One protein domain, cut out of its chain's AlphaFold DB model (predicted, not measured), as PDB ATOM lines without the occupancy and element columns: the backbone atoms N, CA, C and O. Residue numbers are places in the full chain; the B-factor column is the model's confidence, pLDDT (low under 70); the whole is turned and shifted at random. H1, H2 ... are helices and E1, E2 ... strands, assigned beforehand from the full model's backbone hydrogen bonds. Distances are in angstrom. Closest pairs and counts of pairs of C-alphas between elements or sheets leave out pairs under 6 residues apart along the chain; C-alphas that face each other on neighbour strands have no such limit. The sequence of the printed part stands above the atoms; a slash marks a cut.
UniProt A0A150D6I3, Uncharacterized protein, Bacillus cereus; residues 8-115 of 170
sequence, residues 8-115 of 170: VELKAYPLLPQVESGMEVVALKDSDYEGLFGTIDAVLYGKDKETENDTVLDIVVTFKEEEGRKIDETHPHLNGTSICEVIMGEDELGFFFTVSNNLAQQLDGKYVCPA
ATOM      1  N   VAL A   8      35.778 -13.307  87.707       92.94
ATOM      2  CA  VAL A   8      34.910 -14.481  87.551       92.94
ATOM      3  C   VAL A   8      33.489 -14.023  87.250       92.94
ATOM      4  O   VAL A   8      32.924 -14.472  86.256       92.94
ATOM      5  N   GLU A   9      32.971 -13.067  88.023       93.69
ATOM      6  CA  GLU A   9      31.654 -12.460  87.792       93.69
ATOM      7  C   GLU A   9      31.590 -11.805  86.412       93.69
ATOM      8  O   GLU A   9      30.710 -12.134  85.635       93.69
ATOM      9  N   LEU A  10      32.573 -10.981  86.036       93.81
ATOM     10  CA  LEU A  10      32.590 -10.314  84.723       93.81
ATOM     11  C   LEU A  10      32.733 -11.275  83.537       93.81
ATOM     12  O   LEU A  10      32.411 -10.919  82.405       93.81
ATOM     13  N   LYS A  11      33.254 -12.482  83.770       93.12
ATOM     14  CA  LYS A  11      33.308 -13.520  82.742       93.12
ATOM     15  C   LYS A  11      31.948 -14.198  82.564       93.12
ATOM     16  O   LYS A  11      31.621 -14.559  81.439       93.12
ATOM     17  N   ALA A  12      31.208 -14.404  83.652       91.88
ATOM     18  CA  ALA A  12      29.859 -14.966  83.612       91.88
ATOM     19  C   ALA A  12      28.830 -13.931  83.125       91.88
ATOM     20  O   ALA A  12      27.977 -14.251  82.305       91.88
ATOM     21  N   TYR A  13      28.979 -12.686  83.575       94.94
ATOM     22  CA  TYR A  13      28.055 -11.579  83.367       94.94
ATOM     23  C   TYR A  13      28.806 -10.333  82.863       94.94
ATOM     24  O   TYR A  13      29.133  -9.429  83.638       94.94
ATOM     25  N   PRO A  14      29.127 -10.257  81.559       93.69
ATOM     26  CA  PRO A  14      29.886  -9.139  80.998       93.69
ATOM     27  C   PRO A  14      29.171  -7.784  81.091       93.69
ATOM     28  O   PRO A  14      29.834  -6.745  81.088       93.69
ATOM     29  N   LEU A  15      27.835  -7.779  81.161       94.06
ATOM     30  CA  LEU A  15      27.025  -6.557  81.212       94.06
ATOM     31  C   LEU A  15      26.759  -6.065  82.640       94.06
ATOM     32  O   LEU A  15      26.206  -4.985  82.821       94.06
ATOM     33  N   LEU A  16      27.206  -6.806  83.654       93.50
ATOM     34  CA  LEU A  16      27.001  -6.492  85.069       93.50
ATOM     35  C   LEU A  16      27.411  -5.051  85.469       93.50
ATOM     36  O   LEU A  16      26.661  -4.414  86.206       93.50
ATOM     37  N   PRO A  17      28.509  -4.455  84.944       93.19
ATOM     38  CA  PRO A  17      28.868  -3.060  85.232       93.19
ATOM     39  C   PRO A  17      27.914  -1.994  84.697       93.19
ATOM     40  O   PRO A  17      28.076  -0.829  85.045       93.19
ATOM     41  N   GLN A  18      26.997  -2.362  83.803       93.38
ATOM     42  CA  GLN A  18      26.063  -1.431  83.175       93.38
ATOM     43  C   GLN A  18      24.757  -1.309  83.963       93.38
ATOM     44  O   GLN A  18      23.966  -0.423  83.667       93.38
ATOM     45  N   VAL A  19      24.518  -2.185  84.945       94.19
ATOM     46  CA  VAL A  19      23.294  -2.171  85.752       94.19
ATOM     47  C   VAL A  19      23.328  -0.986  86.715       94.19
ATOM     48  O   VAL A  19      24.228  -0.875  87.548       94.19
ATOM     49  N   GLU A  20      22.332  -0.110  86.613       94.38
ATOM     50  CA  GLU A  20      22.214   1.096  87.431       94.38
ATOM     51  C   GLU A  20      20.753   1.444  87.746       94.38
ATOM     52  O   GLU A  20      19.827   1.021  87.049       94.38
ATOM     53  N   SER A  21      20.547   2.230  88.806       95.25
ATOM     54  CA  SER A  21      19.235   2.781  89.154       95.25
ATOM     55  C   SER A  21      18.647   3.606  88.008       95.25
ATOM     56  O   SER A  21      19.358   4.314  87.297       95.25
ATOM     57  N   GLY A  22      17.327   3.561  87.862       94.69
ATOM     58  CA  GLY A  22      16.576   4.209  86.790       94.69
ATOM     59  C   GLY A  22      16.461   3.372  85.515       94.69
ATOM     60  O   GLY A  22      15.690   3.739  84.631       94.69
ATOM     61  N   MET A  23      17.177   2.249  85.415       94.88
ATOM     62  CA  MET A  23      17.056   1.336  84.282       94.88
ATOM     63  C   MET A  23      15.703   0.621  84.294       94.88
ATOM     64  O   MET A  23      15.216   0.199  85.345       94.88
ATOM     65  N   GLU A  24      15.105   0.467  83.113       95.81
ATOM     66  CA  GLU A  24      13.913  -0.358  82.951       95.81
ATOM     67  C   GLU A  24      14.285  -1.840  82.906       95.81
ATOM     68  O   GLU A  24      15.294  -2.241  82.313       95.81
ATOM     69  N   VAL A  25      13.438  -2.656  83.524       96.25
ATOM     70  CA  VAL A  25      13.606  -4.107  83.602       96.25
ATOM     71  C   VAL A  25      12.288  -4.824  83.354       96.25
ATOM     72  O   VAL A  25      11.211  -4.239  83.477       96.25
ATOM     73  N   VAL A  26      12.385  -6.106  83.021       95.94
ATOM     74  CA  VAL A  26      11.260  -7.040  82.973       95.94
ATOM     75  C   VAL A  26      11.612  -8.298  83.757       95.94
ATOM     76  O   VAL A  26      12.710  -8.835  83.612       95.94
ATOM     77  N   ALA A  27      10.695  -8.771  84.589       96.44
ATOM     78  CA  ALA A  27      10.857 -10.015  85.327       96.44
ATOM     79  C   ALA A  27      10.748 -11.234  84.393       96.44
ATOM     80  O   ALA A  27       9.875 -11.306  83.523       96.44
ATOM     81  N   LEU A  28      11.657 -12.193  84.546       96.50
ATOM     82  CA  LEU A  28      11.746 -13.377  83.691       96.50
ATOM     83  C   LEU A  28      10.723 -14.448  84.088       96.50
ATOM     84  O   LEU A  28      10.178 -14.435  85.192       96.50
ATOM     85  N   LYS A  29      10.496 -15.401  83.173       91.69
ATOM     86  CA  LYS A  29       9.470 -16.461  83.272       91.69
ATOM     87  C   LYS A  29       9.581 -17.365  84.506       91.69
ATOM     88  O   LYS A  29       8.611 -18.003  84.879       91.69
ATOM     89  N   ASP A  30      10.761 -17.464  85.107       88.00
ATOM     90  CA  ASP A  30      10.984 -18.349  86.254       88.00
ATOM     91  C   ASP A  30      10.924 -17.598  87.606       88.00
ATOM     92  O   ASP A  30      11.186 -18.199  88.643       88.00
ATOM     93  N   SER A  31      10.548 -16.311  87.603       92.56
ATOM     94  CA  SER A  31      10.342 -15.502  88.815       92.56
ATOM     95  C   SER A  31       8.862 -15.399  89.197       92.56
ATOM     96  O   SER A  31       7.982 -15.456  88.335       92.56
ATOM     97  N   ASP A  32       8.570 -15.150  90.478       91.56
ATOM     98  CA  ASP A  32       7.195 -14.899  90.944       91.56
ATOM     99  C   ASP A  32       6.573 -13.636  90.316       91.56
ATOM    100  O   ASP A  32       5.353 -13.494  90.268       91.56
ATOM    101  N   TYR A  33       7.388 -12.722  89.794       93.94
ATOM    102  CA  TYR A  33       6.942 -11.468  89.183       93.94
ATOM    103  C   TYR A  33       6.902 -11.543  87.649       93.94
ATOM    104  O   TYR A  33       6.869 -10.508  86.991       93.94
ATOM    105  N   GLU A  34       6.939 -12.752  87.074       93.88
ATOM    106  CA  GLU A  34       7.114 -12.998  85.639       93.88
ATOM    107  C   GLU A  34       6.332 -12.062  84.703       93.88
ATOM    108  O   GLU A  34       5.113 -11.957  84.740       93.88
ATOM    109  N   GLY A  35       7.040 -11.415  83.777       92.06
ATOM    110  CA  GLY A  35       6.437 -10.535  82.777       92.06
ATOM    111  C   GLY A  35       6.111  -9.123  83.269       92.06
ATOM    112  O   GLY A  35       5.781  -8.273  82.440       92.06
ATOM    113  N   LEU A  36       6.252  -8.824  84.565       94.12
ATOM    114  CA  LEU A  36       6.096  -7.458  85.061       94.12
ATOM    115  C   LEU A  36       7.263  -6.572  84.632       94.12
ATOM    116  O   LEU A  36       8.435  -6.921  84.780       94.12
ATOM    117  N   PHE A  37       6.917  -5.384  84.144       94.75
ATOM    118  CA  PHE A  37       7.869  -4.328  83.831       94.75
ATOM    119  C   PHE A  37       8.071  -3.437  85.047       94.75
ATOM    120  O   PHE A  37       7.117  -3.108  85.753       94.75
ATOM    121  N   GLY A  38       9.302  -3.006  85.275       95.62
ATOM    122  CA  GLY A  38       9.651  -2.185  86.425       95.62
ATOM    123  C   GLY A  38      10.819  -1.257  86.162       95.62
ATOM    124  O   GLY A  38      11.352  -1.172  85.052       95.62
ATOM    125  N   THR A  39      11.206  -0.543  87.207       97.12
ATOM    126  CA  THR A  39      12.372   0.336  87.210       97.12
ATOM    127  C   THR A  39      13.244   0.001  88.412       97.12
ATOM    128  O   THR A  39      12.728  -0.245  89.501       97.12
ATOM    129  N   ILE A  40      14.561  -0.039  88.203       97.62
ATOM    130  CA  ILE A  40      15.526  -0.277  89.277       97.62
ATOM    131  C   ILE A  40      15.592   0.959  90.171       97.62
ATOM    132  O   ILE A  40      15.966   2.039  89.714       97.62
ATOM    133  N   ASP A  41      15.307   0.795  91.454       97.00
ATOM    134  CA  ASP A  41      15.463   1.847  92.455       97.00
ATOM    135  C   ASP A  41      16.898   1.863  92.997       97.00
ATOM    136  O   ASP A  41      17.538   2.917  93.081       97.00
ATOM    137  N   ALA A  42      17.454   0.685  93.293       96.38
ATOM    138  CA  ALA A  42      18.804   0.532  93.827       96.38
ATOM    139  C   ALA A  42      19.470  -0.774  93.378       96.38
ATOM    140  O   ALA A  42      18.811  -1.778  93.121       96.38
ATOM    141  N   VAL A  43      20.803  -0.754  93.331       95.50
ATOM    142  CA  VAL A  43      21.644  -1.922  93.046       95.50
ATOM    143  C   VAL A  43      22.621  -2.096  94.201       95.50
ATOM    144  O   VAL A  43      23.417  -1.198  94.483       95.50
ATOM    145  N   LEU A  44      22.565  -3.250  94.854       94.56
ATOM    146  CA  LEU A  44      23.345  -3.581  96.039       94.56
ATOM    147  C   LEU A  44      24.322  -4.721  95.720       94.56
ATOM    148  O   LEU A  44      23.991  -5.663  95.001       94.56
ATOM    149  N   TYR A  45      25.552  -4.625  96.231       93.44
ATOM    150  CA  TYR A  45      26.629  -5.574  95.931       93.44
ATOM    151  C   TYR A  45      27.483  -5.880  97.164       93.44
ATOM    152  O   TYR A  45      27.767  -5.012  97.993       93.44
ATOM    153  N   GLY A  46      27.969  -7.119  97.258       89.81
ATOM    154  CA  GLY A  46      28.898  -7.541  98.301       89.81
ATOM    155  C   GLY A  46      28.303  -7.402  99.702       89.81
ATOM    156  O   GLY A  46      27.367  -8.107 100.050       89.81
ATOM    157  N   LYS A  47      28.875  -6.514 100.525       88.75
ATOM    158  CA  LYS A  47      28.430  -6.315 101.916       88.75
ATOM    159  C   LYS A  47      27.141  -5.509 102.045       88.75
ATOM    160  O   LYS A  47      26.575  -5.501 103.129       88.75
ATOM    161  N   ASP A  48      26.744  -4.833 100.974       89.81
ATOM    162  CA  ASP A  48      25.535  -4.016 100.948       89.81
ATOM    163  C   ASP A  48      24.308  -4.841 100.526       89.81
ATOM    164  O   ASP A  48      23.205  -4.310 100.522       89.81
ATOM    165  N   LYS A  49      24.489  -6.122 100.154       92.69
ATOM    166  CA  LYS A  49      23.379  -7.050  99.908       92.69
ATOM    167  C   LYS A  49      22.551  -7.239 101.181       92.69
ATOM    168  O   LYS A  49      23.103  -7.360 102.275       92.69
ATOM    169  N   GLU A  50      21.240  -7.319 101.004       88.69
ATOM    170  CA  GLU A  50      20.247  -7.534 102.062       88.69
ATOM    171  C   GLU A  50      19.765  -8.995 102.094       88.69
ATOM    172  O   GLU A  50      19.198  -9.445 103.091       88.69
ATOM    173  N   THR A  51      20.001  -9.757 101.020       87.56
ATOM    174  CA  THR A  51      19.645 -11.172 100.902       87.56
ATOM    175  C   THR A  51      20.873 -12.080 100.930       87.56
ATOM    176  O   THR A  51      21.986 -11.705 100.552       87.56
ATOM    177  N   GLU A  52      20.650 -13.326 101.347       84.06
ATOM    178  CA  GLU A  52      21.648 -14.400 101.284       84.06
ATOM    179  C   GLU A  52      21.592 -15.173  99.955       84.06
ATOM    180  O   GLU A  52      22.161 -16.259  99.856       84.06
ATOM    181  N   ASN A  53      20.905 -14.645  98.933       81.81
ATOM    182  CA  ASN A  53      20.795 -15.313  97.639       81.81
ATOM    183  C   ASN A  53      22.182 -15.475  96.994       81.81
ATOM    184  O   ASN A  53      23.034 -14.586  97.097       81.81
ATOM    185  N   ASP A  54      22.378 -16.578  96.265       85.75
ATOM    186  CA  ASP A  54      23.631 -16.918  95.561       85.75
ATOM    187  C   ASP A  54      23.930 -16.008  94.345       85.75
ATOM    188  O   ASP A  54      24.880 -16.230  93.591       85.75
ATOM    189  N   THR A  55      23.120 -14.972  94.156       92.00
ATOM    190  CA  THR A  55      23.200 -13.978  93.090       92.00
ATOM    191  C   THR A  55      24.328 -12.977  93.347       92.00
ATOM    192  O   THR A  55      24.743 -12.732  94.486       92.00
ATOM    193  N   VAL A  56      24.861 -12.372  92.293       93.56
ATOM    194  CA  VAL A  56      25.917 -11.357  92.392       93.56
ATOM    195  C   VAL A  56      25.360 -10.055  92.965       93.56
ATOM    196  O   VAL A  56      26.017  -9.418  93.792       93.56
ATOM    197  N   LEU A  57      24.160  -9.663  92.546       94.19
ATOM    198  CA  LEU A  57      23.498  -8.421  92.919       94.19
ATOM    199  C   LEU A  57      22.208  -8.702  93.694       94.19
ATOM    200  O   LEU A  57      21.516  -9.690  93.451       94.19
ATOM    201  N   ASP A  58      21.883  -7.777  94.593       96.31
ATOM    202  CA  ASP A  58      20.510  -7.559  95.043       96.31
ATOM    203  C   ASP A  58      19.994  -6.306  94.339       96.31
ATOM    204  O   ASP A  58      20.579  -5.223  94.455       96.31
ATOM    205  N   ILE A  59      18.919  -6.452  93.573       96.56
ATOM    206  CA  ILE A  59      18.369  -5.381  92.747       96.56
ATOM    207  C   ILE A  59      16.999  -5.022  93.297       96.56
ATOM    208  O   ILE A  59      16.082  -5.835  93.276       96.56
ATOM    209  N   VAL A  60      16.868  -3.796  93.796       97.00
ATOM    210  CA  VAL A  60      15.599  -3.266  94.294       97.00
ATOM    211  C   VAL A  60      14.820  -2.720  93.106       97.00
ATOM    212  O   VAL A  60      15.301  -1.817  92.419       97.00
ATOM    213  N   VAL A  61      13.638  -3.271  92.854       97.25
ATOM    214  CA  VAL A  61      12.799  -2.954  91.699       97.25
ATOM    215  C   VAL A  61      11.403  -2.561  92.154       97.25
ATOM    216  O   VAL A  61      10.768  -3.260  92.941       97.25
ATOM    217  N   THR A  62      10.886  -1.479  91.581       97.31
ATOM    218  CA  THR A  62       9.461  -1.157  91.641       97.31
ATOM    219  C   THR A  62       8.808  -1.504  90.307       97.31
ATOM    220  O   THR A  62       9.112  -0.905  89.268       97.31
ATOM    221  N   PHE A  63       7.919  -2.496  90.326       96.19
ATOM    222  CA  PHE A  63       7.147  -2.930  89.168       96.19
ATOM    223  C   PHE A  63       5.900  -2.065  88.953       96.19
ATOM    224  O   PHE A  63       5.388  -1.406  89.861       96.19
ATOM    225  N   LYS A  64       5.409  -2.070  87.715       92.81
ATOM    226  CA  LYS A  64       4.229  -1.333  87.261       92.81
ATOM    227  C   LYS A  64       3.072  -2.308  87.056       92.81
ATOM    228  O   LYS A  64       3.253  -3.382  86.487       92.81
ATOM    229  N   GLU A  65       1.875  -1.913  87.479       87.25
ATOM    230  CA  GLU A  65       0.657  -2.633  87.102       87.25
ATOM    231  C   GLU A  65       0.365  -2.446  85.607       87.25
ATOM    232  O   GLU A  65       0.637  -1.389  85.030       87.25
ATOM    233  N   GLU A  66      -0.224  -3.466  84.982       82.81
ATOM    234  CA  GLU A  66      -0.754  -3.328  83.627       82.81
ATOM    235  C   GLU A  66      -1.908  -2.315  83.612       82.81
ATOM    236  O   GLU A  66      -2.804  -2.347  84.461       82.81
ATOM    237  N   GLU A  67      -1.938  -1.428  82.615       82.19
ATOM    238  CA  GLU A  67      -3.038  -0.473  82.489       82.19
ATOM    239  C   GLU A  67      -4.388  -1.200  82.386       82.19
ATOM    240  O   GLU A  67      -4.650  -1.977  81.467       82.19
ATOM    241  N   GLY A  68      -5.276  -0.917  83.341       81.50
ATOM    242  CA  GLY A  68      -6.630  -1.468  83.367       81.50
ATOM    243  C   GLY A  68      -6.757  -2.873  83.960       81.50
ATOM    244  O   GLY A  68      -7.861  -3.417  83.918       81.50
ATOM    245  N   ARG A  69      -5.691  -3.447  84.531       83.69
ATOM    246  CA  ARG A  69      -5.733  -4.727  85.255       83.69
ATOM    247  C   ARG A  69      -4.993  -4.624  86.579       83.69
ATOM    248  O   ARG A  69      -3.920  -4.037  86.652       83.69
ATOM    249  N   LYS A  70      -5.563  -5.210  87.627       84.94
ATOM    250  CA  LYS A  70      -4.919  -5.224  88.948       84.94
ATOM    251  C   LYS A  70      -3.925  -6.365  89.059       84.94
ATOM    252  O   LYS A  70      -4.126  -7.413  88.443       84.94
ATOM    253  N   ILE A  71      -2.919  -6.202  89.916       87.44
ATOM    254  CA  ILE A  71      -1.938  -7.264  90.160       87.44
ATOM    255  C   ILE A  71      -2.583  -8.579  90.626       87.44
ATOM    256  O   ILE A  71      -2.208  -9.641  90.148       87.44
ATOM    257  N   ASP A  72      -3.626  -8.520  91.457       86.31
ATOM    258  CA  ASP A  72      -4.331  -9.715  91.945       86.31
ATOM    259  C   ASP A  72      -5.043 -10.499  90.822       86.31
ATOM    260  O   ASP A  72      -5.383 -11.670  90.994       86.31
ATOM    261  N   GLU A  73      -5.297  -9.863  89.673       86.00
ATOM    262  CA  GLU A  73      -5.929 -10.490  88.506       86.00
ATOM    263  C   GLU A  73      -4.894 -11.133  87.579       86.00
ATOM    264  O   GLU A  73      -5.155 -12.196  87.012       86.00
ATOM    265  N   THR A  74      -3.734 -10.496  87.408       87.25
ATOM    266  CA  THR A  74      -2.670 -10.961  86.505       87.25
ATOM    267  C   THR A  74      -1.688 -11.908  87.195       87.25
ATOM    268  O   THR A  74      -1.205 -12.840  86.560       87.25
ATOM    269  N   HIS A  75      -1.452 -11.717  88.494       91.12
ATOM    270  CA  HIS A  75      -0.499 -12.457  89.326       91.12
ATOM    271  C   HIS A  75      -1.145 -12.888  90.658       91.12
ATOM    272  O   HIS A  75      -0.691 -12.503  91.739       91.12
ATOM    273  N   PRO A  76      -2.218 -13.704  90.623       89.62
ATOM    274  CA  PRO A  76      -2.961 -14.092  91.826       89.62
ATOM    275  C   PRO A  76      -2.112 -14.854  92.856       89.62
ATOM    276  O   PRO A  76      -2.446 -14.878  94.041       89.62
ATOM    277  N   HIS A  77      -1.015 -15.484  92.427       89.38
ATOM    278  CA  HIS A  77      -0.085 -16.201  93.300       89.38
ATOM    279  C   HIS A  77       0.711 -15.280  94.230       89.38
ATOM    280  O   HIS A  77       1.132 -15.744  95.285       89.38
ATOM    281  N   LEU A  78       0.847 -13.987  93.909       88.75
ATOM    282  CA  LEU A  78       1.502 -13.017  94.792       88.75
ATOM    283  C   LEU A  78       0.686 -12.739  96.061       88.75
ATOM    284  O   LEU A  78       1.245 -12.275  97.049       88.75
ATOM    285  N   ASN A  79      -0.618 -13.043  96.079       84.81
ATOM    286  CA  ASN A  79      -1.474 -13.006  97.273       84.81
ATOM    287  C   ASN A  79      -1.346 -11.708  98.111       84.81
ATOM    288  O   ASN A  79      -1.199 -11.754  99.335       84.81
ATOM    289  N   GLY A  80      -1.373 -10.546  97.448       78.12
ATOM    290  CA  GLY A  80      -1.241  -9.231  98.087       78.12
ATOM    291  C   GLY A  80       0.190  -8.820  98.457       78.12
ATOM    292  O   GLY A  80       0.367  -7.852  99.200       78.12
ATOM    293  N   THR A  81       1.207  -9.538  97.972       85.56
ATOM    294  CA  THR A  81       2.616  -9.134  98.104       85.56
ATOM    295  C   THR A  81       2.863  -7.819  97.361       85.56
ATOM    296  O   THR A  81       2.269  -7.562  96.314       85.56
ATOM    297  N   SER A  82       3.719  -6.965  97.932       86.19
ATOM    298  CA  SER A  82       4.094  -5.683  97.330       86.19
ATOM    299  C   SER A  82       4.762  -5.889  95.973       86.19
ATOM    300  O   SER A  82       5.549  -6.812  95.802       86.19
ATOM    301  N   ILE A  83       4.497  -4.975  95.045       92.06
ATOM    302  CA  ILE A  83       5.235  -4.845  93.782       92.06
ATOM    303  C   ILE A  83       6.176  -3.631  93.780       92.06
ATOM    304  O   ILE A  83       6.836  -3.357  92.783       92.06
ATOM    305  N   CYS A  84       6.232  -2.898  94.894       93.81
ATOM    306  CA  CYS A  84       7.143  -1.780  95.117       93.81
ATOM    307  C   CYS A  84       8.341  -2.234  95.951       93.81
ATOM    308  O   CYS A  84       8.146  -2.963  96.931       93.81
ATOM    309  N   GLU A  85       9.530  -1.747  95.588       93.69
ATOM    310  CA  GLU A  85      10.809  -2.015  96.263       93.69
ATOM    311  C   GLU A  85      11.069  -3.513  96.527       93.69
ATOM    312  O   GLU A  85      11.529  -3.918  97.595       93.69
ATOM    313  N   VAL A  86      10.755  -4.358  95.543       94.69
ATOM    314  CA  VAL A  86      11.004  -5.804  95.584       94.69
ATOM    315  C   VAL A  86      12.488  -6.065  95.349       94.69
ATOM    316  O   VAL A  86      13.064  -5.528  94.406       94.69
ATOM    317  N   ILE A  87      13.110  -6.901  96.180       95.12
ATOM    318  CA  ILE A  87      14.508  -7.307  95.994       95.12
ATOM    319  C   ILE A  87      14.552  -8.561  95.123       95.12
ATOM    320  O   ILE A  87      13.985  -9.587  95.494       95.12
ATOM    321  N   MET A  88      15.231  -8.462  93.983       94.94
ATOM    322  CA  MET A  88      15.346  -9.500  92.958       94.94
ATOM    323  C   MET A  88      16.817  -9.830  92.690       94.94
ATOM    324  O   MET A  88      17.692  -8.963  92.806       94.94
ATOM    325  N   GLY A  89      17.082 -11.068  92.278       95.12
ATOM    326  CA  GLY A  89      18.371 -11.483  91.728       95.12
ATOM    327  C   GLY A  89      18.611 -10.957  90.312       95.12
ATOM    328  O   GLY A  89      17.667 -10.675  89.567       95.12
ATOM    329  N   GLU A  90      19.873 -10.849  89.886       94.06
ATOM    330  CA  GLU A  90      20.165 -10.477  88.495       94.06
ATOM    331  C   GLU A  90      19.745 -11.524  87.454       94.06
ATOM    332  O   GLU A  90      19.590 -11.200  86.277       94.06
ATOM    333  N   ASP A  91      19.597 -12.777  87.868       94.25
ATOM    334  CA  ASP A  91      19.205 -13.914  87.040       94.25
ATOM    335  C   ASP A  91      17.688 -14.020  86.845       94.25
ATOM    336  O   ASP A  91      17.237 -14.756  85.967       94.25
ATOM    337  N   GLU A  92      16.915 -13.238  87.597       95.94
ATOM    338  CA  GLU A  92      15.456 -13.156  87.521       95.94
ATOM    339  C   GLU A  92      14.966 -11.987  86.651       95.94
ATOM    340  O   GLU A  92      13.762 -11.831  86.432       95.94
ATOM    341  N   LEU A  93      15.883 -11.160  86.136       97.00
ATOM    342  CA  LEU A  93      15.569  -9.927  85.416       97.00
ATOM    343  C   LEU A  93      16.165  -9.895  84.001       97.00
ATOM    344  O   LEU A  93      17.281 -10.342  83.730       97.00
ATOM    345  N   GLY A  94      15.407  -9.304  83.082       96.69
ATOM    346  CA  GLY A  94      15.882  -8.796  81.801       96.69
ATOM    347  C   GLY A  94      16.029  -7.276  81.852       96.69
ATOM    348  O   GLY A  94      15.148  -6.586  82.357       96.69
ATOM    349  N   PHE A  95      17.116  -6.752  81.290       96.38
ATOM    350  CA  PHE A  95      17.522  -5.350  81.402       96.38
ATOM    351  C   PHE A  95      17.431  -4.614  80.063       96.38
ATOM    352  O   PHE A  95      17.904  -5.105  79.032       96.38
ATOM    353  N   PHE A  96      16.884  -3.401  80.079       93.88
ATOM    354  CA  PHE A  96      16.843  -2.509  78.921       93.88
ATOM    355  C   PHE A  96      18.013  -1.513  78.966       93.88
ATOM    356  O   PHE A  96      17.863  -0.354  79.341       93.88
ATOM    357  N   PHE A  97      19.205  -1.963  78.558       88.75
ATOM    358  CA  PHE A  97      20.446  -1.168  78.635       88.75
ATOM    359  C   PHE A  97      20.466   0.123  77.808       88.75
ATOM    360  O   PHE A  97      21.295   0.997  78.049       88.75
ATOM    361  N   THR A  98      19.605   0.255  76.799       74.81
ATOM    362  CA  THR A  98      19.494   1.497  76.028       74.81
ATOM    363  C   THR A  98      18.034   1.795  75.742       74.81
ATOM    364  O   THR A  98      17.247   0.882  75.511       74.81
ATOM    365  N   VAL A  99      17.693   3.084  75.681       61.09
ATOM    366  CA  VAL A  99      16.332   3.565  75.374       61.09
ATOM    367  C   VAL A  99      15.867   3.122  73.976       61.09
ATOM    368  O   VAL A  99      14.676   3.071  73.702       61.09
ATOM    369  N   SER A 100      16.798   2.781  73.079       61.19
ATOM    370  CA  SER A 100      16.497   2.235  71.751       61.19
ATOM    371  C   SER A 100      16.254   0.727  71.732       61.19
ATOM    372  O   SER A 100      15.786   0.212  70.719       61.19
ATOM    373  N   ASN A 101      16.603  -0.009  72.789       64.94
ATOM    374  CA  ASN A 101      16.472  -1.461  72.787       64.94
ATOM    375  C   ASN A 101      15.026  -1.852  73.087       64.94
ATOM    376  O   ASN A 101      14.603  -1.842  74.232       64.94
ATOM    377  N   ASN A 102      14.297  -2.296  72.064       76.19
ATOM    378  CA  ASN A 102      12.977  -2.914  72.244       76.19
ATOM    379  C   ASN A 102      13.054  -4.324  72.865       76.19
ATOM    380  O   ASN A 102      12.027  -4.924  73.163       76.19
ATOM    381  N   LEU A 103      14.261  -4.877  73.036       88.56
ATOM    382  CA  LEU A 103      14.489  -6.204  73.597       88.56
ATOM    383  C   LEU A 103      15.374  -6.107  74.839       88.56
ATOM    384  O   LEU A 103      16.499  -5.602  74.769       88.56
ATOM    385  N   ALA A 104      14.872  -6.641  75.950       93.00
ATOM    386  CA  ALA A 104      15.644  -6.810  77.170       93.00
ATOM    387  C   ALA A 104      16.792  -7.810  76.964       93.00
ATOM    388  O   ALA A 104      16.719  -8.701  76.112       93.00
ATOM    389  N   GLN A 105      17.846  -7.681  77.765       94.31
ATOM    390  CA  GLN A 105      18.995  -8.585  77.780       94.31
ATOM    391  C   GLN A 105      19.276  -9.073  79.197       94.31
ATOM    392  O   GLN A 105      19.156  -8.311  80.149       94.31
ATOM    393  N   GLN A 106      19.684 -10.329  79.339       95.31
ATOM    394  CA  GLN A 106      20.284 -10.838  80.569       95.31
ATOM    395  C   GLN A 106      21.735 -10.354  80.689       95.31
ATOM    396  O   GLN A 106      22.357  -9.955  79.701       95.31
ATOM    397  N   LEU A 107      22.312 -10.424  81.891       95.25
ATOM    398  CA  LEU A 107      23.661  -9.896  82.131       95.25
ATOM    399  C   LEU A 107      24.784 -10.693  81.454       95.25
ATOM    400  O   LEU A 107      25.896 -10.182  81.299       95.25
ATOM    401  N   ASP A 108      24.492 -11.922  81.024       94.12
ATOM    402  CA  ASP A 108      25.378 -12.758  80.209       94.12
ATOM    403  C   ASP A 108      25.368 -12.378  78.711       94.12
ATOM    404  O   ASP A 108      26.175 -12.892  77.935       94.12
ATOM    405  N   GLY A 109      24.487 -11.455  78.308       91.56
ATOM    406  CA  GLY A 109      24.351 -10.939  76.946       91.56
ATOM    407  C   GLY A 109      23.270 -11.609  76.099       91.56
ATOM    408  O   GLY A 109      23.096 -11.228  74.939       91.56
ATOM    409  N   LYS A 110      22.524 -12.591  76.626       93.75
ATOM    410  CA  LYS A 110      21.385 -13.162  75.892       93.75
ATOM    411  C   LYS A 110      20.230 -12.171  75.836       93.75
ATOM    412  O   LYS A 110      19.833 -11.612  76.852       93.75
ATOM    413  N   TYR A 111      19.625 -12.013  74.663       93.50
ATOM    414  CA  TYR A 111      18.363 -11.287  74.533       93.50
ATOM    415  C   TYR A 111      17.206 -12.111  75.095       93.50
ATOM    416  O   TYR A 111      17.156 -13.325  74.910       93.50
ATOM    417  N   VAL A 112      16.254 -11.451  75.742       93.62
ATOM    418  CA  VAL A 112      15.055 -12.073  76.303       93.62
ATOM    419  C   VAL A 112      13.958 -12.096  75.244       93.62
ATOM    420  O   VAL A 112      13.674 -11.085  74.604       93.62
ATOM    421  N   CYS A 113      13.331 -13.253  75.046       92.81
ATOM    422  CA  CYS A 113      12.184 -13.375  74.159       92.81
ATOM    423  C   CYS A 113      10.954 -12.693  74.786       92.81
ATOM    424  O   CYS A 113      10.512 -13.143  75.846       92.81
ATOM    425  N   PRO A 114      10.325 -11.704  74.124       89.94
ATOM    426  CA  PRO A 114       9.146 -11.024  74.668       89.94
ATOM    427  C   PRO A 114       7.929 -11.938  74.854       89.94
ATOM    428  O   PRO A 114       7.056 -11.647  75.660       89.94
ATOM    429  N   ALA A 115       7.854 -13.042  74.102       91.31
ATOM    430  CA  ALA A 115       6.710 -13.947  74.139       91.31
ATOM    431  C   ALA A 115       6.781 -14.967  75.282       91.31
ATOM    432  O   ALA A 115       5.754 -15.307  75.862       91.31
TER     433      ALA A 115
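What this domain is: This is residues 8 to 115 of the 170 residues of an uncharacterized protein of Bacillus cereus (UniProt A0A150D6I3). With little regular structure, this is a strongly twisted sheet curled like part of a barrel, with long loops and two short helices, H1 and H2, at opposite ends. The printed part has 108 residues, 36 in named elements, class mixed, along the chain H1 E1 E2 E3 H2 E4 E5; the antiparallel sheet runs E4 E3 E2 E1 E5. It is compact, radius of gyration of the C-alphas 13.6 A, spanning 41 by 32 by 23 A.

How they stand to each other: Start at H1, residues 8 to 12, not on the sheet, its O i to N i+4 pair within hydrogen-bond range. Next, E1, residues 24 to 27, E2, residues 37 to 45, and E3, residues 57 to 63, form a meander of two hairpins, each strand the antiparallel neighbour of the one before; find N 25 and O 38 at 3.0 A, N 41 and O 60 at 2.8 A. E2 bends by 64 degrees at residue 41. H2, residues 71 to 74, is not on the sheet and too short for an O i to N i+4 pair. Edge strand E4, residues 86 to 89, is antiparallel to E3, N 59 and O 88 at 2.9 A. Edge strand E5, residues 93 to 95, is antiparallel to E1, N 26 and O 94 at 2.9 A.

Where its parts are: Find C-alpha 8, where H1 begins, at (34.910, -14.481, 87.551). E2 runs 22.4 A and E3 17.7 A; E5 ends at C-alpha 95, (17.522, -5.350, 81.402).

The domain as a whole: The two C-alphas farthest apart, of Val 8 and Gly 68, are 43.7 A apart. The printed part has no cut; H1 to E1, E2 to E3 and H2 to E4 are long links. Residues 99 to 101 have pLDDT under 70.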